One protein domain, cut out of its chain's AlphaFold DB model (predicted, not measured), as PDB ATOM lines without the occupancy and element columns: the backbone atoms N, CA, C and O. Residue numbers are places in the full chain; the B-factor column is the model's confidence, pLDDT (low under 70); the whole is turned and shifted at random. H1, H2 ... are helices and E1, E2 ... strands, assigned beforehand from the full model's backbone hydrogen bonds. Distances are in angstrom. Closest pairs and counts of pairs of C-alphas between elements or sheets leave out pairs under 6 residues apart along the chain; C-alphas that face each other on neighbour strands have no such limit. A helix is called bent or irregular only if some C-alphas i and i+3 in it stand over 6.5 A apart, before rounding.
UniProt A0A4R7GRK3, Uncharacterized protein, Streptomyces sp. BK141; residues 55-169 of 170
ATOM      1  N   THR A  55     165.721 132.576 140.064       94.50
ATOM      2  CA  THR A  55     165.137 132.030 141.302       94.50
ATOM      3  C   THR A  55     163.737 132.554 141.608       94.50
ATOM      4  O   THR A  55     163.162 132.181 142.635       94.50
ATOM      5  N   GLY A  56     163.155 133.338 140.698       95.75
ATOM      6  CA  GLY A  56     161.741 133.677 140.710       95.75
ATOM      7  C   GLY A  56     160.869 132.420 140.741       95.75
ATOM      8  O   GLY A  56     161.186 131.400 140.123       95.75
ATOM      9  N   LEU A  57     159.774 132.495 141.493       97.44
ATOM     10  CA  LEU A  57     158.771 131.441 141.604       97.44
ATOM     11  C   LEU A  57     157.396 132.080 141.447       97.44
ATOM     12  O   LEU A  57     157.099 133.068 142.116       97.44
ATOM     13  N   ALA A  58     156.558 131.494 140.607       97.56
ATOM     14  CA  ALA A  58     155.149 131.829 140.511       97.56
ATOM     15  C   ALA A  58     154.286 130.579 140.699       97.56
ATOM     16  O   ALA A  58     154.738 129.453 140.497       97.56
ATOM     17  N   ILE A  59     153.042 130.793 141.102       98.19
ATOM     18  CA  ILE A  59     152.020 129.768 141.275       98.19
ATOM     19  C   ILE A  59     150.835 130.109 140.375       98.19
ATOM     20  O   ILE A  59     150.391 131.256 140.337       98.19
ATOM     21  N   GLN A  60     150.341 129.130 139.625       98.50
ATOM     22  CA  GLN A  60     149.181 129.286 138.756       98.50
ATOM     23  C   GLN A  60     148.133 128.223 139.109       98.50
ATOM     24  O   GLN A  60     148.438 127.032 139.014       98.50
ATOM     25  N   PRO A  61     146.916 128.620 139.518       98.06
ATOM     26  CA  PRO A  61     145.838 127.680 139.780       98.06
ATOM     27  C   PRO A  61     145.289 127.121 138.466       98.06
ATOM     28  O   PRO A  61     145.188 127.830 137.463       98.06
ATOM     29  N   GLU A  62     144.891 125.862 138.484       98.06
ATOM     30  CA  GLU A  62     144.295 125.141 137.365       98.06
ATOM     31  C   GLU A  62     143.161 124.253 137.843       98.06
ATOM     32  O   GLU A  62     143.145 123.817 138.995       98.06
ATOM     33  N   TYR A  63     142.258 123.919 136.923       97.38
ATOM     34  CA  TYR A  63     141.189 122.977 137.195       97.38
ATOM     35  C   TYR A  63     141.745 121.602 137.588       97.38
ATOM     36  O   TYR A  63     142.521 120.995 136.847       97.38
ATOM     37  N   GLY A  64     141.335 121.123 138.759       96.88
ATOM     38  CA  GLY A  64     141.729 119.838 139.333       96.88
ATOM     39  C   GLY A  64     140.798 118.681 138.970       96.88
ATOM     40  O   GLY A  64     141.032 117.569 139.423       96.88
ATOM     41  N   GLY A  65     139.759 118.908 138.158       95.12
ATOM     42  CA  GLY A  65     138.901 117.836 137.639       95.12
ATOM     43  C   GLY A  65     137.525 117.706 138.293       95.12
ATOM     44  O   GLY A  65     136.733 116.886 137.835       95.12
ATOM     45  N   ARG A  66     137.200 118.522 139.304       94.44
ATOM     46  CA  ARG A  66     135.870 118.538 139.930       94.44
ATOM     47  C   ARG A  66     135.398 119.961 140.216       94.44
ATOM     48  O   ARG A  66     136.149 120.775 140.751       94.44
ATOM     49  N   SER A  67     134.142 120.222 139.882       92.75
ATOM     50  CA  SER A  67     133.393 121.417 140.259       92.75
ATOM     51  C   SER A  67     131.930 121.032 140.439       92.75
ATOM     52  O   SER A  67     131.371 120.361 139.576       92.75
ATOM     53  N   ASP A  68     131.335 121.452 141.544       91.44
ATOM     54  CA  ASP A  68     129.918 121.299 141.863       91.44
ATOM     55  C   ASP A  68     129.521 122.530 142.681       91.44
ATOM     56  O   ASP A  68     129.894 122.657 143.855       91.44
ATOM     57  N   PHE A  69     128.837 123.484 142.047       84.75
ATOM     58  CA  PHE A  69     128.510 124.743 142.704       84.75
ATOM     59  C   PHE A  69     127.240 124.636 143.565       84.75
ATOM     60  O   PHE A  69     127.039 125.494 144.425       84.75
ATOM     61  N   TYR A  70     126.453 123.559 143.438       86.62
ATOM     62  CA  TYR A  70     125.347 123.254 144.351       86.62
ATOM     63  C   TYR A  70     125.861 122.898 145.742       86.62
ATOM     64  O   TYR A  70     125.368 123.410 146.751       86.62
ATOM     65  N   THR A  71     126.877 122.036 145.805       90.56
ATOM     66  CA  THR A  71     127.487 121.634 147.077       90.56
ATOM     67  C   THR A  71     128.657 122.521 147.483       90.56
ATOM     68  O   THR A  71     129.120 122.410 148.615       90.56
ATOM     69  N   GLY A  72     129.137 123.406 146.606       92.12
ATOM     70  CA  GLY A  72     130.291 124.274 146.861       92.12
ATOM     71  C   GLY A  72     131.633 123.542 146.785       92.12
ATOM     72  O   GLY A  72     132.599 123.954 147.427       92.12
ATOM     73  N   ARG A  73     131.709 122.438 146.037       95.38
ATOM     74  CA  ARG A  73     132.935 121.654 145.866       95.38
ATOM     75  C   ARG A  73     133.715 122.119 144.650       95.38
ATOM     76  O   ARG A  73     133.183 122.193 143.546       95.38
ATOM     77  N   LEU A  74     135.005 122.358 144.839       95.81
ATOM     78  CA  LEU A  74     135.921 122.732 143.767       95.81
ATOM     79  C   LEU A  74     137.262 122.053 144.002       95.81
ATOM     80  O   LEU A  74     137.804 122.134 145.096       95.81
ATOM     81  N   SER A  75     137.824 121.439 142.973       97.88
ATOM     82  CA  SER A  75     139.172 120.880 143.027       97.88
ATOM     83  C   SER A  75     140.094 121.714 142.158       97.88
ATOM     84  O   SER A  75     139.819 121.911 140.970       97.88
ATOM     85  N   LEU A  76     141.208 122.177 142.723       98.06
ATOM     86  CA  LEU A  76     142.261 122.865 141.974       98.06
ATOM     87  C   LEU A  76     143.589 122.134 142.115       98.06
ATOM     88  O   LEU A  76     143.892 121.537 143.144       98.06
ATOM     89  N   ARG A  77     144.428 122.263 141.098       98.38
ATOM     90  CA  ARG A  77     145.863 121.990 141.199       98.38
ATOM     91  C   ARG A  77     146.635 123.279 140.973       98.38
ATOM     92  O   ARG A  77     146.127 124.207 140.346       98.38
ATOM     93  N   PHE A  78     147.860 123.355 141.471       98.38
ATOM     94  CA  PHE A  78     148.649 124.582 141.391       98.38
ATOM     95  C   PHE A  78     149.988 124.322 140.723       98.38
ATOM     96  O   PHE A  78     150.895 123.751 141.330       98.38
ATOM     97  N   ARG A  79     150.131 124.764 139.474       98.50
ATOM     98  CA  ARG A  79     151.399 124.678 138.753       98.50
ATOM     99  C   ARG A  79     152.391 125.676 139.336       98.50
ATOM    100  O   ARG A  79     152.076 126.854 139.519       98.50
ATOM    101  N   LEU A  80     153.595 125.197 139.617       98.31
ATOM    102  CA  LEU A  80     154.717 125.992 140.093       98.31
ATOM    103  C   LEU A  80     155.630 126.318 138.913       98.31
ATOM    104  O   LEU A  80     156.073 125.438 138.176       98.31
ATOM    105  N   LEU A  81     155.905 127.602 138.730       97.75
ATOM    106  CA  LEU A  81     156.587 128.140 137.561       97.75
ATOM    107  C   LEU A  81     157.896 128.794 137.989       97.75
ATOM    108  O   LEU A  81     157.902 129.735 138.780       97.75
ATOM    109  N   SER A  82     159.008 128.293 137.462       96.62
ATOM    110  CA  SER A  82     160.346 128.854 137.649       96.62
ATOM    111  C   SER A  82     161.285 128.298 136.574       96.62
ATOM    112  O   SER A  82     161.093 127.147 136.175       96.62
ATOM    113  N   PRO A  83     162.323 129.032 136.130       95.50
ATOM    114  CA  PRO A  83     163.311 128.495 135.189       95.50
ATOM    115  C   PRO A  83     164.044 127.247 135.691       95.50
ATOM    116  O   PRO A  83     164.515 126.449 134.887       95.50
ATOM    117  N   LEU A  84     164.139 127.070 137.013       96.31
ATOM    118  CA  LEU A  84     164.796 125.917 137.633       96.31
ATOM    119  C   LEU A  84     163.858 124.721 137.858       96.31
ATOM    120  O   LEU A  84     164.292 123.708 138.407       96.31
ATOM    121  N   LEU A  85     162.580 124.828 137.482       97.12
ATOM    122  CA  LEU A  85     161.585 123.784 137.706       97.12
ATOM    123  C   LEU A  85     161.125 123.148 136.390       97.12
ATOM    124  O   LEU A  85     160.926 123.848 135.396       97.12
ATOM    125  N   PRO A  86     160.889 121.822 136.373       97.44
ATOM    126  CA  PRO A  86     160.177 121.190 135.274       97.44
ATOM    127  C   PRO A  86     158.800 121.833 135.079       97.44
ATOM    128  O   PRO A  86     158.122 122.170 136.048       97.44
ATOM    129  N   ARG A  87     158.330 121.914 133.828       96.06
ATOM    130  CA  ARG A  87     156.996 122.461 133.499       96.06
ATOM    131  C   ARG A  87     155.830 121.692 134.134       96.06
ATOM    132  O   ARG A  87     154.721 122.209 134.189       96.06
ATOM    133  N   THR A  88     156.089 120.470 134.588       96.81
ATOM    134  CA  THR A  88     155.145 119.577 135.267       96.81
ATOM    135  C   THR A  88     155.093 119.780 136.782       96.81
ATOM    136  O   THR A  88     154.250 119.163 137.430       96.81
ATOM    137  N   CYS A  89     155.970 120.610 137.361       98.50
ATOM    138  CA  CYS A  89     156.034 120.839 138.804       98.50
ATOM    139  C   CYS A  89     154.724 121.445 139.317       98.50
ATOM    140  O   CYS A  89     154.355 122.558 138.937       98.50
ATOM    141  N   THR A  90     154.003 120.701 140.153       98.50
ATOM    142  CA  THR A  90     152.610 121.007 140.507       98.50
ATOM    143  C   THR A  90     152.319 120.577 141.938       98.50
ATOM    144  O   THR A  90     152.798 119.543 142.382       98.50
ATOM    145  N   ILE A  91     151.514 121.347 142.661       98.50
ATOM    146  CA  ILE A  91     150.864 120.899 143.897       98.50
ATOM    147  C   ILE A  91     149.519 120.292 143.505       98.50
ATOM    148  O   ILE A  91     148.697 120.976 142.888       98.50
ATOM    149  N   GLY A  92     149.321 119.026 143.858       97.50
ATOM    150  CA  GLY A  92     148.134 118.251 143.513       97.50
ATOM    151  C   GLY A  92     148.150 117.733 142.082       97.50
ATOM    152  O   GLY A  92     147.207 117.944 141.321       97.50
ATOM    153  N   ALA A  93     149.265 117.109 141.689       95.00
ATOM    154  CA  ALA A  93     149.372 116.448 140.394       95.00
ATOM    155  C   ALA A  93     148.649 115.095 140.408       95.00
ATOM    156  O   ALA A  93     147.955 114.783 139.441       95.00
ATOM    157  N   GLY A  94     148.828 114.316 141.482       95.56
ATOM    158  CA  GLY A  94     148.109 113.063 141.712       95.56
ATOM    159  C   GLY A  94     146.771 113.279 142.417       95.56
ATOM    160  O   GLY A  94     145.745 112.804 141.944       95.56
ATOM    161  N   GLU A  95     146.786 114.048 143.508       96.25
ATOM    162  CA  GLU A  95     145.612 114.341 144.340       96.25
ATOM    163  C   GLU A  95     145.353 115.856 144.363       96.25
ATOM    164  O   GLU A  95     146.147 116.587 144.956       96.25
ATOM    165  N   PRO A  96     144.298 116.368 143.709       98.00
ATOM    166  CA  PRO A  96     143.975 117.792 143.717       98.00
ATOM    167  C   PRO A  96     143.757 118.363 145.124       98.00
ATOM    168  O   PRO A  96     143.453 117.656 146.083       98.00
ATOM    169  N   VAL A  97     143.869 119.684 145.244       98.25
ATOM    170  CA  VAL A  97     143.417 120.399 146.439       98.25
ATOM    171  C   VAL A  97     141.905 120.537 146.360       98.25
ATOM    172  O   VAL A  97     141.392 121.321 145.557       98.25
ATOM    173  N   ASP A  98     141.216 119.761 147.187       97.94
ATOM    174  CA  ASP A  98     139.763 119.762 147.292       97.94
ATOM    175  C   ASP A  98     139.299 120.836 148.275       97.94
ATOM    176  O   ASP A  98     139.636 120.808 149.460       97.94
ATOM    177  N   PHE A  99     138.502 121.767 147.762       98.00
ATOM    178  CA  PHE A  99     137.871 122.830 148.523       98.00
ATOM    179  C   PHE A  99     136.398 122.525 148.766       98.00
ATOM    180  O   PHE A  99     135.677 122.070 147.871       98.00
ATOM    181  N   GLN A 100     135.944 122.860 149.968       97.50
ATOM    182  CA  GLN A 100     134.548 122.890 150.376       97.50
ATOM    183  C   GLN A 100     134.173 124.340 150.689       97.50
ATOM    184  O   GLN A 100     134.190 124.791 151.837       97.50
ATOM    185  N   VAL A 101     133.863 125.088 149.635       96.44
ATOM    186  CA  VAL A 101     133.641 126.528 149.697       96.44
ATOM    187  C   VAL A 101     132.308 126.841 150.371       96.44
ATOM    188  O   VAL A 101     131.260 126.287 150.039       96.44
ATOM    189  N   LYS A 102     132.350 127.773 151.320       95.88
ATOM    190  CA  LYS A 102     131.215 128.269 152.097       95.88
ATOM    191  C   LYS A 102     131.037 129.753 151.828       95.88
ATOM    192  O   LYS A 102     132.005 130.503 151.728       95.88
ATOM    193  N   ARG A 103     129.790 130.210 151.775       93.88
ATOM    194  CA  ARG A 103     129.492 131.643 151.692       93.88
ATOM    195  C   ARG A 103     129.911 132.343 152.986       93.88
ATOM    196  O   ARG A 103     129.551 131.883 154.067       93.88
ATOM    197  N   SER A 104     130.610 133.473 152.884       92.69
ATOM    198  CA  SER A 104     130.903 134.334 154.044       92.69
ATOM    199  C   SER A 104     129.813 135.377 154.307       92.69
ATOM    200  O   SER A 104     129.831 136.029 155.346       92.69
ATOM    201  N   GLY A 105     128.837 135.519 153.402       92.00
ATOM    202  CA  GLY A 105     127.724 136.455 153.545       92.00
ATOM    203  C   GLY A 105     126.644 136.325 152.459       92.00
ATOM    204  O   GLY A 105     126.724 135.438 151.591       92.00
ATOM    205  N   PRO A 106     125.613 137.194 152.504       92.75
ATOM    206  CA  PRO A 106     124.544 137.226 151.509       92.75
ATOM    207  C   PRO A 106     125.055 137.673 150.135       92.75
ATOM    208  O   PRO A 106     126.114 138.283 150.011       92.75
ATOM    209  N   SER A 107     124.298 137.346 149.086       93.94
ATOM    210  CA  SER A 107     124.601 137.793 147.722       93.94
ATOM    211  C   SER A 107     124.048 139.190 147.547       93.94
ATOM    212  O   SER A 107     122.964 139.495 148.049       93.94
ATOM    213  N   LYS A 108     124.747 140.003 146.768       96.94
ATOM    214  CA  LYS A 108     124.281 141.322 146.368       96.94
ATOM    215  C   LYS A 108     124.017 141.327 144.871       96.94
ATOM    216  O   LYS A 108     124.911 141.055 144.077       96.94
ATOM    217  N   TRP A 109     122.795 141.670 144.486       96.94
ATOM    218  CA  TRP A 109     122.496 142.010 143.100       96.94
ATOM    219  C   TRP A 109     123.095 143.381 142.782       96.94
ATOM    220  O   TRP A 109     122.760 144.369 143.434       96.94
ATOM    221  N   VAL A 110     123.995 143.429 141.802       97.38
ATOM    222  CA  VAL A 110     124.591 144.673 141.290       97.38
ATOM    223  C   VAL A 110     123.809 145.178 140.083       97.38
ATOM    224  O   VAL A 110     123.563 146.373 139.960       97.38
ATOM    225  N   SER A 111     123.388 144.259 139.216       96.62
ATOM    226  CA  SER A 111     122.560 144.532 138.044       96.62
ATOM    227  C   SER A 111     121.635 143.347 137.791       96.62
ATOM    228  O   SER A 111     122.023 142.203 138.026       96.62
ATOM    229  N   GLN A 112     120.418 143.606 137.316       94.94
ATOM    230  CA  GLN A 112     119.477 142.560 136.898       94.94
ATOM    231  C   GLN A 112     119.448 142.372 135.375       94.94
ATOM    232  O   GLN A 112     119.066 141.298 134.914       94.94
ATOM    233  N   ASP A 113     119.898 143.370 134.607       92.25
ATOM    234  CA  ASP A 113     119.970 143.309 133.147       92.25
ATOM    235  C   ASP A 113     121.174 144.119 132.605       92.25
ATOM    236  O   ASP A 113     121.128 145.351 132.613       92.25
ATOM    237  N   PRO A 114     122.279 143.465 132.186       90.94
ATOM    238  CA  PRO A 114     122.537 142.030 132.321       90.94
ATOM    239  C   PRO A 114     122.699 141.632 133.800       90.94
ATOM    240  O   PRO A 114     123.092 142.470 134.621       90.94
ATOM    241  N   PRO A 115     122.416 140.371 134.172       95.31
ATOM    242  CA  PRO A 115     122.509 139.934 135.559       95.31
ATOM    243  C   PRO A 115     123.962 139.940 136.038       95.31
ATOM    244  O   PRO A 115     124.836 139.336 135.413       95.31
ATOM    245  N   VAL A 116     124.209 140.602 137.166       97.56
ATOM    246  CA  VAL A 116     125.496 140.622 137.866       97.56
ATOM    247  C   VAL A 116     125.240 140.495 139.361       97.56
ATOM    248  O   VAL A 116     124.534 141.315 139.956       97.56
ATOM    249  N   ILE A 117     125.831 139.470 139.969       96.88
ATOM    250  CA  ILE A 117     125.728 139.172 141.397       96.88
ATOM    251  C   ILE A 117     127.129 139.169 141.998       96.88
ATOM    252  O   ILE A 117     128.027 138.519 141.472       96.88
ATOM    253  N   GLU A 118     127.293 139.846 143.126       97.69
ATOM    254  CA  GLU A 118     128.495 139.796 143.953       97.69
ATOM    255  C   GLU A 118     128.272 138.899 145.168       97.69
ATOM    256  O   GLU A 118     127.190 138.884 145.774       97.69
ATOM    257  N   PHE A 119     129.301 138.148 145.540       96.06
ATOM    258  CA  PHE A 119     129.325 137.372 146.771       96.06
ATOM    259  C   PHE A 119     130.759 137.132 147.235       96.06
ATOM    260  O   PHE A 119     131.707 137.193 146.456       96.06
ATOM    261  N   SER A 120     130.883 136.788 148.509       97.19
ATOM    262  CA  SER A 120     132.145 136.414 149.130       97.19
ATOM    263  C   SER A 120     132.051 134.981 149.644       97.19
ATOM    264  O   SER A 120     130.982 134.521 150.077       97.19
ATOM    265  N   ALA A 121     133.163 134.258 149.583       97.06
ATOM    266  CA  ALA A 121     133.225 132.874 150.022       97.06
ATOM    267  C   ALA A 121     134.606 132.499 150.569       97.06
ATOM    268  O   ALA A 121     135.596 133.201 150.351       97.06
ATOM    269  N   TYR A 122     134.663 131.395 151.309       98.06
ATOM    270  CA  TYR A 122     135.883 130.903 151.935       98.06
ATOM    271  C   TYR A 122     135.871 129.386 152.138       98.06
ATOM    272  O   TYR A 122     134.816 128.757 152.160       98.06
ATOM    273  N   ASP A 123     137.054 128.817 152.334       98.19
ATOM    274  CA  ASP A 123     137.258 127.477 152.877       98.19
ATOM    275  C   ASP A 123     138.500 127.479 153.775       98.19
ATOM    276  O   ASP A 123     139.576 127.930 153.382       98.19
ATOM    277  N   ASP A 124     138.330 126.985 154.993       97.44
ATOM    278  CA  ASP A 124     139.323 126.896 156.062       97.44
ATOM    279  C   ASP A 124     139.639 125.444 156.474       97.44
ATOM    280  O   ASP A 124     140.348 125.199 157.452       97.44
ATOM    281  N   THR A 125     139.107 124.467 155.735       97.25
ATOM    282  CA  THR A 125     139.161 123.038 156.085       97.25
ATOM    283  C   THR A 125     140.006 122.188 155.142       97.25
ATOM    284  O   THR A 125     140.314 121.044 155.473       97.25
ATOM    285  N   PHE A 126     140.412 122.726 153.992       98.00
ATOM    286  CA  PHE A 126     141.171 121.967 153.003       98.00
ATOM    287  C   PHE A 126     142.596 121.619 153.457       98.00
ATOM    288  O   PHE A 126     143.290 122.372 154.155       98.00
ATOM    289  N   SER A 127     143.073 120.482 152.960       98.06
ATOM    290  CA  SER A 127     144.478 120.090 153.006       98.06
ATOM    291  C   SER A 127     145.155 120.356 151.666       98.06
ATOM    292  O   SER A 127     144.545 120.186 150.615       98.06
ATOM    293  N   ALA A 128     146.437 120.697 151.697       97.81
ATOM    294  CA  ALA A 128     147.265 120.840 150.509       97.81
ATOM    295  C   ALA A 128     148.347 119.746 150.472       97.81
ATOM    296  O   ALA A 128     149.099 119.604 151.445       97.81
ATOM    297  N   PRO A 129     148.470 118.983 149.371       98.06
ATOM    298  CA  PRO A 129     149.472 117.936 149.238       98.06
ATOM    299  C   PRO A 129     150.876 118.525 149.038       98.06
ATOM    300  O   PRO A 129     151.074 119.737 148.915       98.06
ATOM    301  N   ALA A 130     151.879 117.651 149.019       97.88
ATOM    302  CA  ALA A 130     153.235 118.039 148.656       97.88
ATOM    303  C   ALA A 130     153.303 118.483 147.177       97.88
ATOM    304  O   ALA A 130     152.486 118.045 146.366       97.88
ATOM    305  N   PRO A 131     154.288 119.313 146.794       98.06
ATOM    306  CA  PRO A 131     154.638 119.484 145.392       98.06
ATOM    307  C   PRO A 131     155.090 118.152 144.792       98.06
ATOM    308  O   PRO A 131     155.812 117.383 145.427       98.06
ATOM    309  N   GLU A 132     154.717 117.918 143.547       98.44
ATOM    310  CA  GLU A 132     155.002 116.716 142.776       98.44
ATOM    311  C   GLU A 132     155.625 117.103 141.435       98.44
ATOM    312  O   GLU A 132     155.448 118.217 140.937       98.44
ATOM    313  N   ASN A 133     156.358 116.170 140.823       97.88
ATOM    314  CA  ASN A 133     156.959 116.351 139.495       97.88
ATOM    315  C   ASN A 133     157.893 117.576 139.384       97.88
ATOM    316  O   ASN A 133     158.067 118.140 138.302       97.88
ATOM    317  N   CYS A 134     158.520 117.969 140.499       97.88
ATOM    318  CA  CYS A 134     159.434 119.113 140.601       97.88
ATOM    319  C   CYS A 134     160.922 118.730 140.513       97.88
ATOM    320  O   CYS A 134     161.802 119.568 140.719       97.88
ATOM    321  N   GLY A 135     161.221 117.460 140.226       96.44
ATOM    322  CA  GLY A 135     162.585 116.946 140.127       96.44
ATOM    323  C   GLY A 135     163.347 117.027 141.462       96.44
ATOM    324  O   GLY A 135     162.745 116.835 142.524       96.44
ATOM    325  N   PRO A 136     164.661 117.321 141.453       96.69
ATOM    326  CA  PRO A 136     165.486 117.304 142.664       96.69
ATOM    327  C   PRO A 136     165.098 118.383 143.689       96.69
ATOM    328  O   PRO A 136     165.438 118.269 144.864       96.69
ATOM    329  N   LEU A 137     164.351 119.415 143.279       96.25
ATOM    330  CA  LEU A 137     163.909 120.498 144.162       96.25
ATOM    331  C   LEU A 137     162.625 120.175 144.938       96.25
ATOM    332  O   LEU A 137     162.225 120.972 145.782       96.25
ATOM    333  N   THR A 138     161.998 119.017 144.709       97.44
ATOM    334  CA  THR A 138     160.702 118.647 145.311       97.44
ATOM    335  C   THR A 138     160.694 118.782 146.838       97.44
ATOM    336  O   THR A 138     159.868 119.504 147.397       97.44
ATOM    337  N   GLY A 139     161.657 118.161 147.530       97.44
ATOM    338  CA  GLY A 139     161.721 118.218 148.997       97.44
ATOM    339  C   GLY A 139     162.042 119.615 149.541       97.44
ATOM    340  O   GLY A 139     161.523 120.015 150.584       97.44
ATOM    341  N   PHE A 140     162.870 120.380 148.824       96.94
ATOM    342  CA  PHE A 140     163.175 121.766 149.173       96.94
ATOM    343  C   PHE A 140     161.933 122.658 149.038       96.94
ATOM    344  O   PHE A 140     161.601 123.386 149.974       96.94
ATOM    345  N   LEU A 141     161.207 122.544 147.922       97.38
ATOM    346  CA  LEU A 141     159.955 123.260 147.685       97.38
ATOM    347  C   LEU A 141     158.899 122.921 148.734       97.38
ATOM    348  O   LEU A 141     158.286 123.835 149.278       97.38
ATOM    349  N   GLY A 142     158.728 121.641 149.075       97.81
ATOM    350  CA  GLY A 142     157.816 121.226 150.144       97.81
ATOM    351  C   GLY A 142     158.115 121.957 151.455       97.81
ATOM    352  O   GLY A 142     157.260 122.654 151.998       97.81
ATOM    353  N   LYS A 143     159.371 121.936 151.917       97.62
ATOM    354  CA  LYS A 143     159.784 122.652 153.141       97.62
ATOM    355  C   LYS A 143     159.567 124.166 153.052       97.62
ATOM    356  O   LYS A 143     159.100 124.775 154.018       97.62
ATOM    357  N   ARG A 144     159.906 124.761 151.905       95.88
ATOM    358  CA  ARG A 144     159.802 126.200 151.623       95.88
ATOM    359  C   ARG A 144     158.358 126.700 151.628       95.88
ATOM    360  O   ARG A 144     158.094 127.802 152.113       95.88
ATOM    361  N   LEU A 145     157.450 125.913 151.067       97.12
ATOM    362  CA  LEU A 145     156.027 126.232 150.978       97.12
ATOM    363  C   LEU A 145     155.259 125.761 152.218       97.12
ATOM    364  O   LEU A 145     154.129 126.184 152.424       97.12
ATOM    365  N   GLY A 146     155.873 124.933 153.068       97.50
ATOM    366  CA  GLY A 146     155.206 124.318 154.215       97.50
ATOM    367  C   GLY A 146     154.202 123.251 153.794       97.50
ATOM    368  O   GLY A 146     153.098 123.233 154.321       97.50
ATOM    369  N   LEU A 147     154.574 122.426 152.814       97.94
ATOM    370  CA  LEU A 147     153.750 121.384 152.214       97.94
ATOM    371  C   LEU A 147     154.379 119.988 152.417       97.94
ATOM    372  O   LEU A 147     155.610 119.876 152.362       97.94
ATOM    373  N   PRO A 148     153.569 118.929 152.611       97.88
ATOM    374  CA  PRO A 148     152.104 118.955 152.696       97.88
ATOM    375  C   PRO A 148     151.613 119.701 153.946       97.88
ATOM    376  O   PRO A 148     152.324 119.800 154.946       97.88
ATOM    377  N   SER A 149     150.408 120.256 153.873       97.62
ATOM    378  CA  SER A 149     149.758 120.982 154.962       97.62
ATOM    379  C   SER A 149     148.358 120.423 155.171       97.62
ATOM    380  O   SER A 149     147.503 120.536 154.298       97.62
ATOM    381  N   THR A 150     148.126 119.817 156.330       95.88
ATOM    382  CA  THR A 150     146.857 119.150 156.654       95.88
ATOM    383  C   THR A 150     145.843 120.065 157.332       95.88
ATOM    384  O   THR A 150     144.660 119.758 157.317       95.88
ATOM    385  N   THR A 151     146.285 121.159 157.956       93.88
ATOM    386  CA  THR A 151     145.438 122.088 158.721       93.88
ATOM    387  C   THR A 151     145.981 123.516 158.647       93.88
ATOM    388  O   THR A 151     147.122 123.739 158.231       93.88
ATOM    389  N   GLY A 152     145.169 124.491 159.073       93.88
ATOM    390  CA  GLY A 152     145.565 125.903 159.146       93.88
ATOM    391  C   GLY A 152     145.630 126.599 157.785       93.88
ATOM    392  O   GLY A 152     146.272 127.639 157.648       93.88
ATOM    393  N   ASN A 153     144.993 126.016 156.770       97.75
ATOM    394  CA  ASN A 153     144.868 126.621 155.457       97.75
ATOM    395  C   ASN A 153     143.633 127.524 155.393       97.75
ATOM    396  O   ASN A 153     142.659 127.309 156.101       97.75
ATOM    397  N   LEU A 154     143.685 128.526 154.517       97.81
ATOM    398  CA  LEU A 154     142.562 129.405 154.222       97.81
ATOM    399  C   LEU A 154     142.590 129.773 152.740       97.81
ATOM    400  O   LEU A 154     143.637 130.150 152.199       97.81
ATOM    401  N   LEU A 155     141.428 129.660 152.117       97.50
ATOM    402  CA  LEU A 155     141.062 130.251 150.846       97.50
ATOM    403  C   LEU A 155     139.923 131.216 151.154       97.50
ATOM    404  O   LEU A 155     138.964 130.842 151.818       97.50
ATOM    405  N   SER A 156     140.013 132.441 150.662       97.44
ATOM    406  CA  SER A 156     138.923 133.411 150.720       97.44
ATOM    407  C   SER A 156     138.926 134.221 149.441       97.44
ATOM    408  O   SER A 156     140.003 134.568 148.947       97.44
ATOM    409  N   TYR A 157     137.750 134.535 148.917       96.62
ATOM    410  CA  TYR A 157     137.629 135.349 147.719       96.62
ATOM    411  C   TYR A 157     136.326 136.141 147.695       96.62
ATOM    412  O   TYR A 157     135.315 135.738 148.276       96.62
ATOM    413  N   ASP A 158     136.373 137.231 146.943       97.19
ATOM    414  CA  ASP A 158     135.209 137.943 146.441       97.19
ATOM    415  C   ASP A 158     135.034 137.586 144.966       97.19
ATOM    416  O   ASP A 158     136.011 137.489 144.216       97.19
ATOM    417  N   ALA A 159     133.797 137.358 144.548       96.12
ATOM    418  CA  ALA A 159     133.464 137.007 143.179       96.12
ATOM    419  C   ALA A 159     132.303 137.851 142.666       96.12
ATOM    420  O   ALA A 159     131.363 138.178 143.393       96.12
ATOM    421  N   SER A 160     132.366 138.141 141.370       96.94
ATOM    422  CA  SER A 160     131.229 138.585 140.577       96.94
ATOM    423  C   SER A 160     130.842 137.465 139.616       96.94
ATOM    424  O   SER A 160     131.701 136.780 139.058       96.94
ATOM    425  N   TYR A 161     129.544 137.255 139.444       93.81
ATOM    426  CA  TYR A 161     128.992 136.242 138.557       93.81
ATOM    427  C   TYR A 161     127.919 136.847 137.660       93.81
ATOM    428  O   TYR A 161     127.111 137.669 138.096       93.81
ATOM    429  N   THR A 162     127.915 136.413 136.403       95.69
ATOM    430  CA  THR A 162     126.913 136.745 135.393       95.69
ATOM    431  C   THR A 162     126.479 135.467 134.691       95.69
ATOM    432  O   THR A 162     127.249 134.509 134.615       95.69
ATOM    433  N   PHE A 163     125.252 135.447 134.179       93.75
ATOM    434  CA  PHE A 163     124.688 134.269 133.533       93.75
ATOM    435  C   PHE A 163     123.690 134.623 132.439       93.75
ATOM    436  O   PHE A 163     123.134 135.720 132.390       93.75
ATOM    437  N   LYS A 164     123.435 133.647 131.570       92.88
ATOM    438  CA  LYS A 164     122.262 133.609 130.701       92.88
ATOM    439  C   LYS A 164     121.568 132.279 130.912       92.88
ATOM    440  O   LYS A 164     122.225 131.251 131.044       92.88
ATOM    441  N   THR A 165     120.248 132.315 130.936       90.06
ATOM    442  CA  THR A 165     119.431 131.109 130.949       90.06
ATOM    443  C   THR A 165     119.382 130.507 129.541       90.06
ATOM    444  O   THR A 165     119.512 131.226 128.546       90.06
ATOM    445  N   TYR A 166     119.241 129.183 129.450       85.38
ATOM    446  CA  TYR A 166     119.301 128.456 128.177       85.38
ATOM    447  C   TYR A 166     118.246 128.906 127.155       85.38
ATOM    448  O   TYR A 166     118.529 128.923 125.964       85.38
ATOM    449  N   ASP A 167     117.071 129.346 127.608       86.06
ATOM    450  CA  ASP A 167     115.989 129.909 126.784       86.06
ATOM    451  C   ASP A 167     116.341 131.255 126.121       86.06
ATOM    452  O   ASP A 167     115.602 131.732 125.264       86.06
ATOM    453  N   ARG A 168     117.463 131.875 126.510       85.19
ATOM    454  CA  ARG A 168     117.946 133.164 125.986       85.19
ATOM    455  C   ARG A 168     119.251 133.053 125.196       85.19
ATOM    456  O   ARG A 168     119.852 134.081 124.865       85.19
ATOM    457  N   LEU A 169     119.733 131.835 124.953       82.19
ATOM    458  CA  LEU A 169     120.866 131.593 124.063       82.19
ATOM    459  C   LEU A 169     120.372 131.545 122.600       82.19
ATOM    460  O   LEU A 169     119.239 131.122 122.377       82.19
TER     461      LEU A 169
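What this domain is: This is residues 55 to 169 of the 170 residues of an uncharacterized protein of Streptomyces sp. BK141 (UniProt A0A4R7GRK3). Two small three-stranded sheets follow one another along an elongated model: E1, E2 and E3 make a sheet near the middle, and E4, E5 and E6 reach to one end, while the short helix H1 lies toward the other end. The printed part has 115 residues with six named strands and one named helix, in the order E1 E2 E3 E4 E5 H1 E6; the sheets, ordered E1 E2 E3 and E4 E5 E6, are antiparallel. The class is mostly strand, with under half of the residues in named elements. The whole is loose, with a radius of gyration of the C-alphas of 17.3 A and spans of 53 by 30 by 24 A.

Where its parts are: E1, residues 58 to 68, begins at C-alpha 58 (155.149, 131.829, 140.511), is 27.4 A long and bends by 71 degrees at residue 65. E2 is residues 73 to 81, 25.9 A; E3 is residues 97 to 100. E4 is residues 108 to 112; E5 is residues 115 to 123, 25.9 A. H1 is residues 135 to 145, 15.7 A, and irregular: C-alphas 136 and 139 are 7.4 A apart. E6, residues 155 to 161, 18.2 A, ends at C-alpha 161 (128.992, 136.242, 138.557).

How they stand to each other: E1, E2 and E3 form a meander, each strand the antiparallel neighbour of the one before, with N 60 and O 79 at 2.9 A and N 97 and O 76 at 2.8 A. In the hairpin E4 and E5, N 108 and O 118 are 2.9 A apart; between antiparallel E5 and E6, N 119 and O 159 are 3.0 A apart. The closest C-alphas of E3 and E5, Gln 100 and Asp 123, are 5.9 A apart. H1 is on neither sheet; 5 of its 7 O i to N i+4 pairs are within hydrogen-bond range.

The domain as a whole: The two C-alphas farthest apart, Pro 136 and Asp 167, are 53.5 A apart. The printed part has no cut. The links E2 to E3 and E5 to H1 are long. No printed residue has pLDDT under 70.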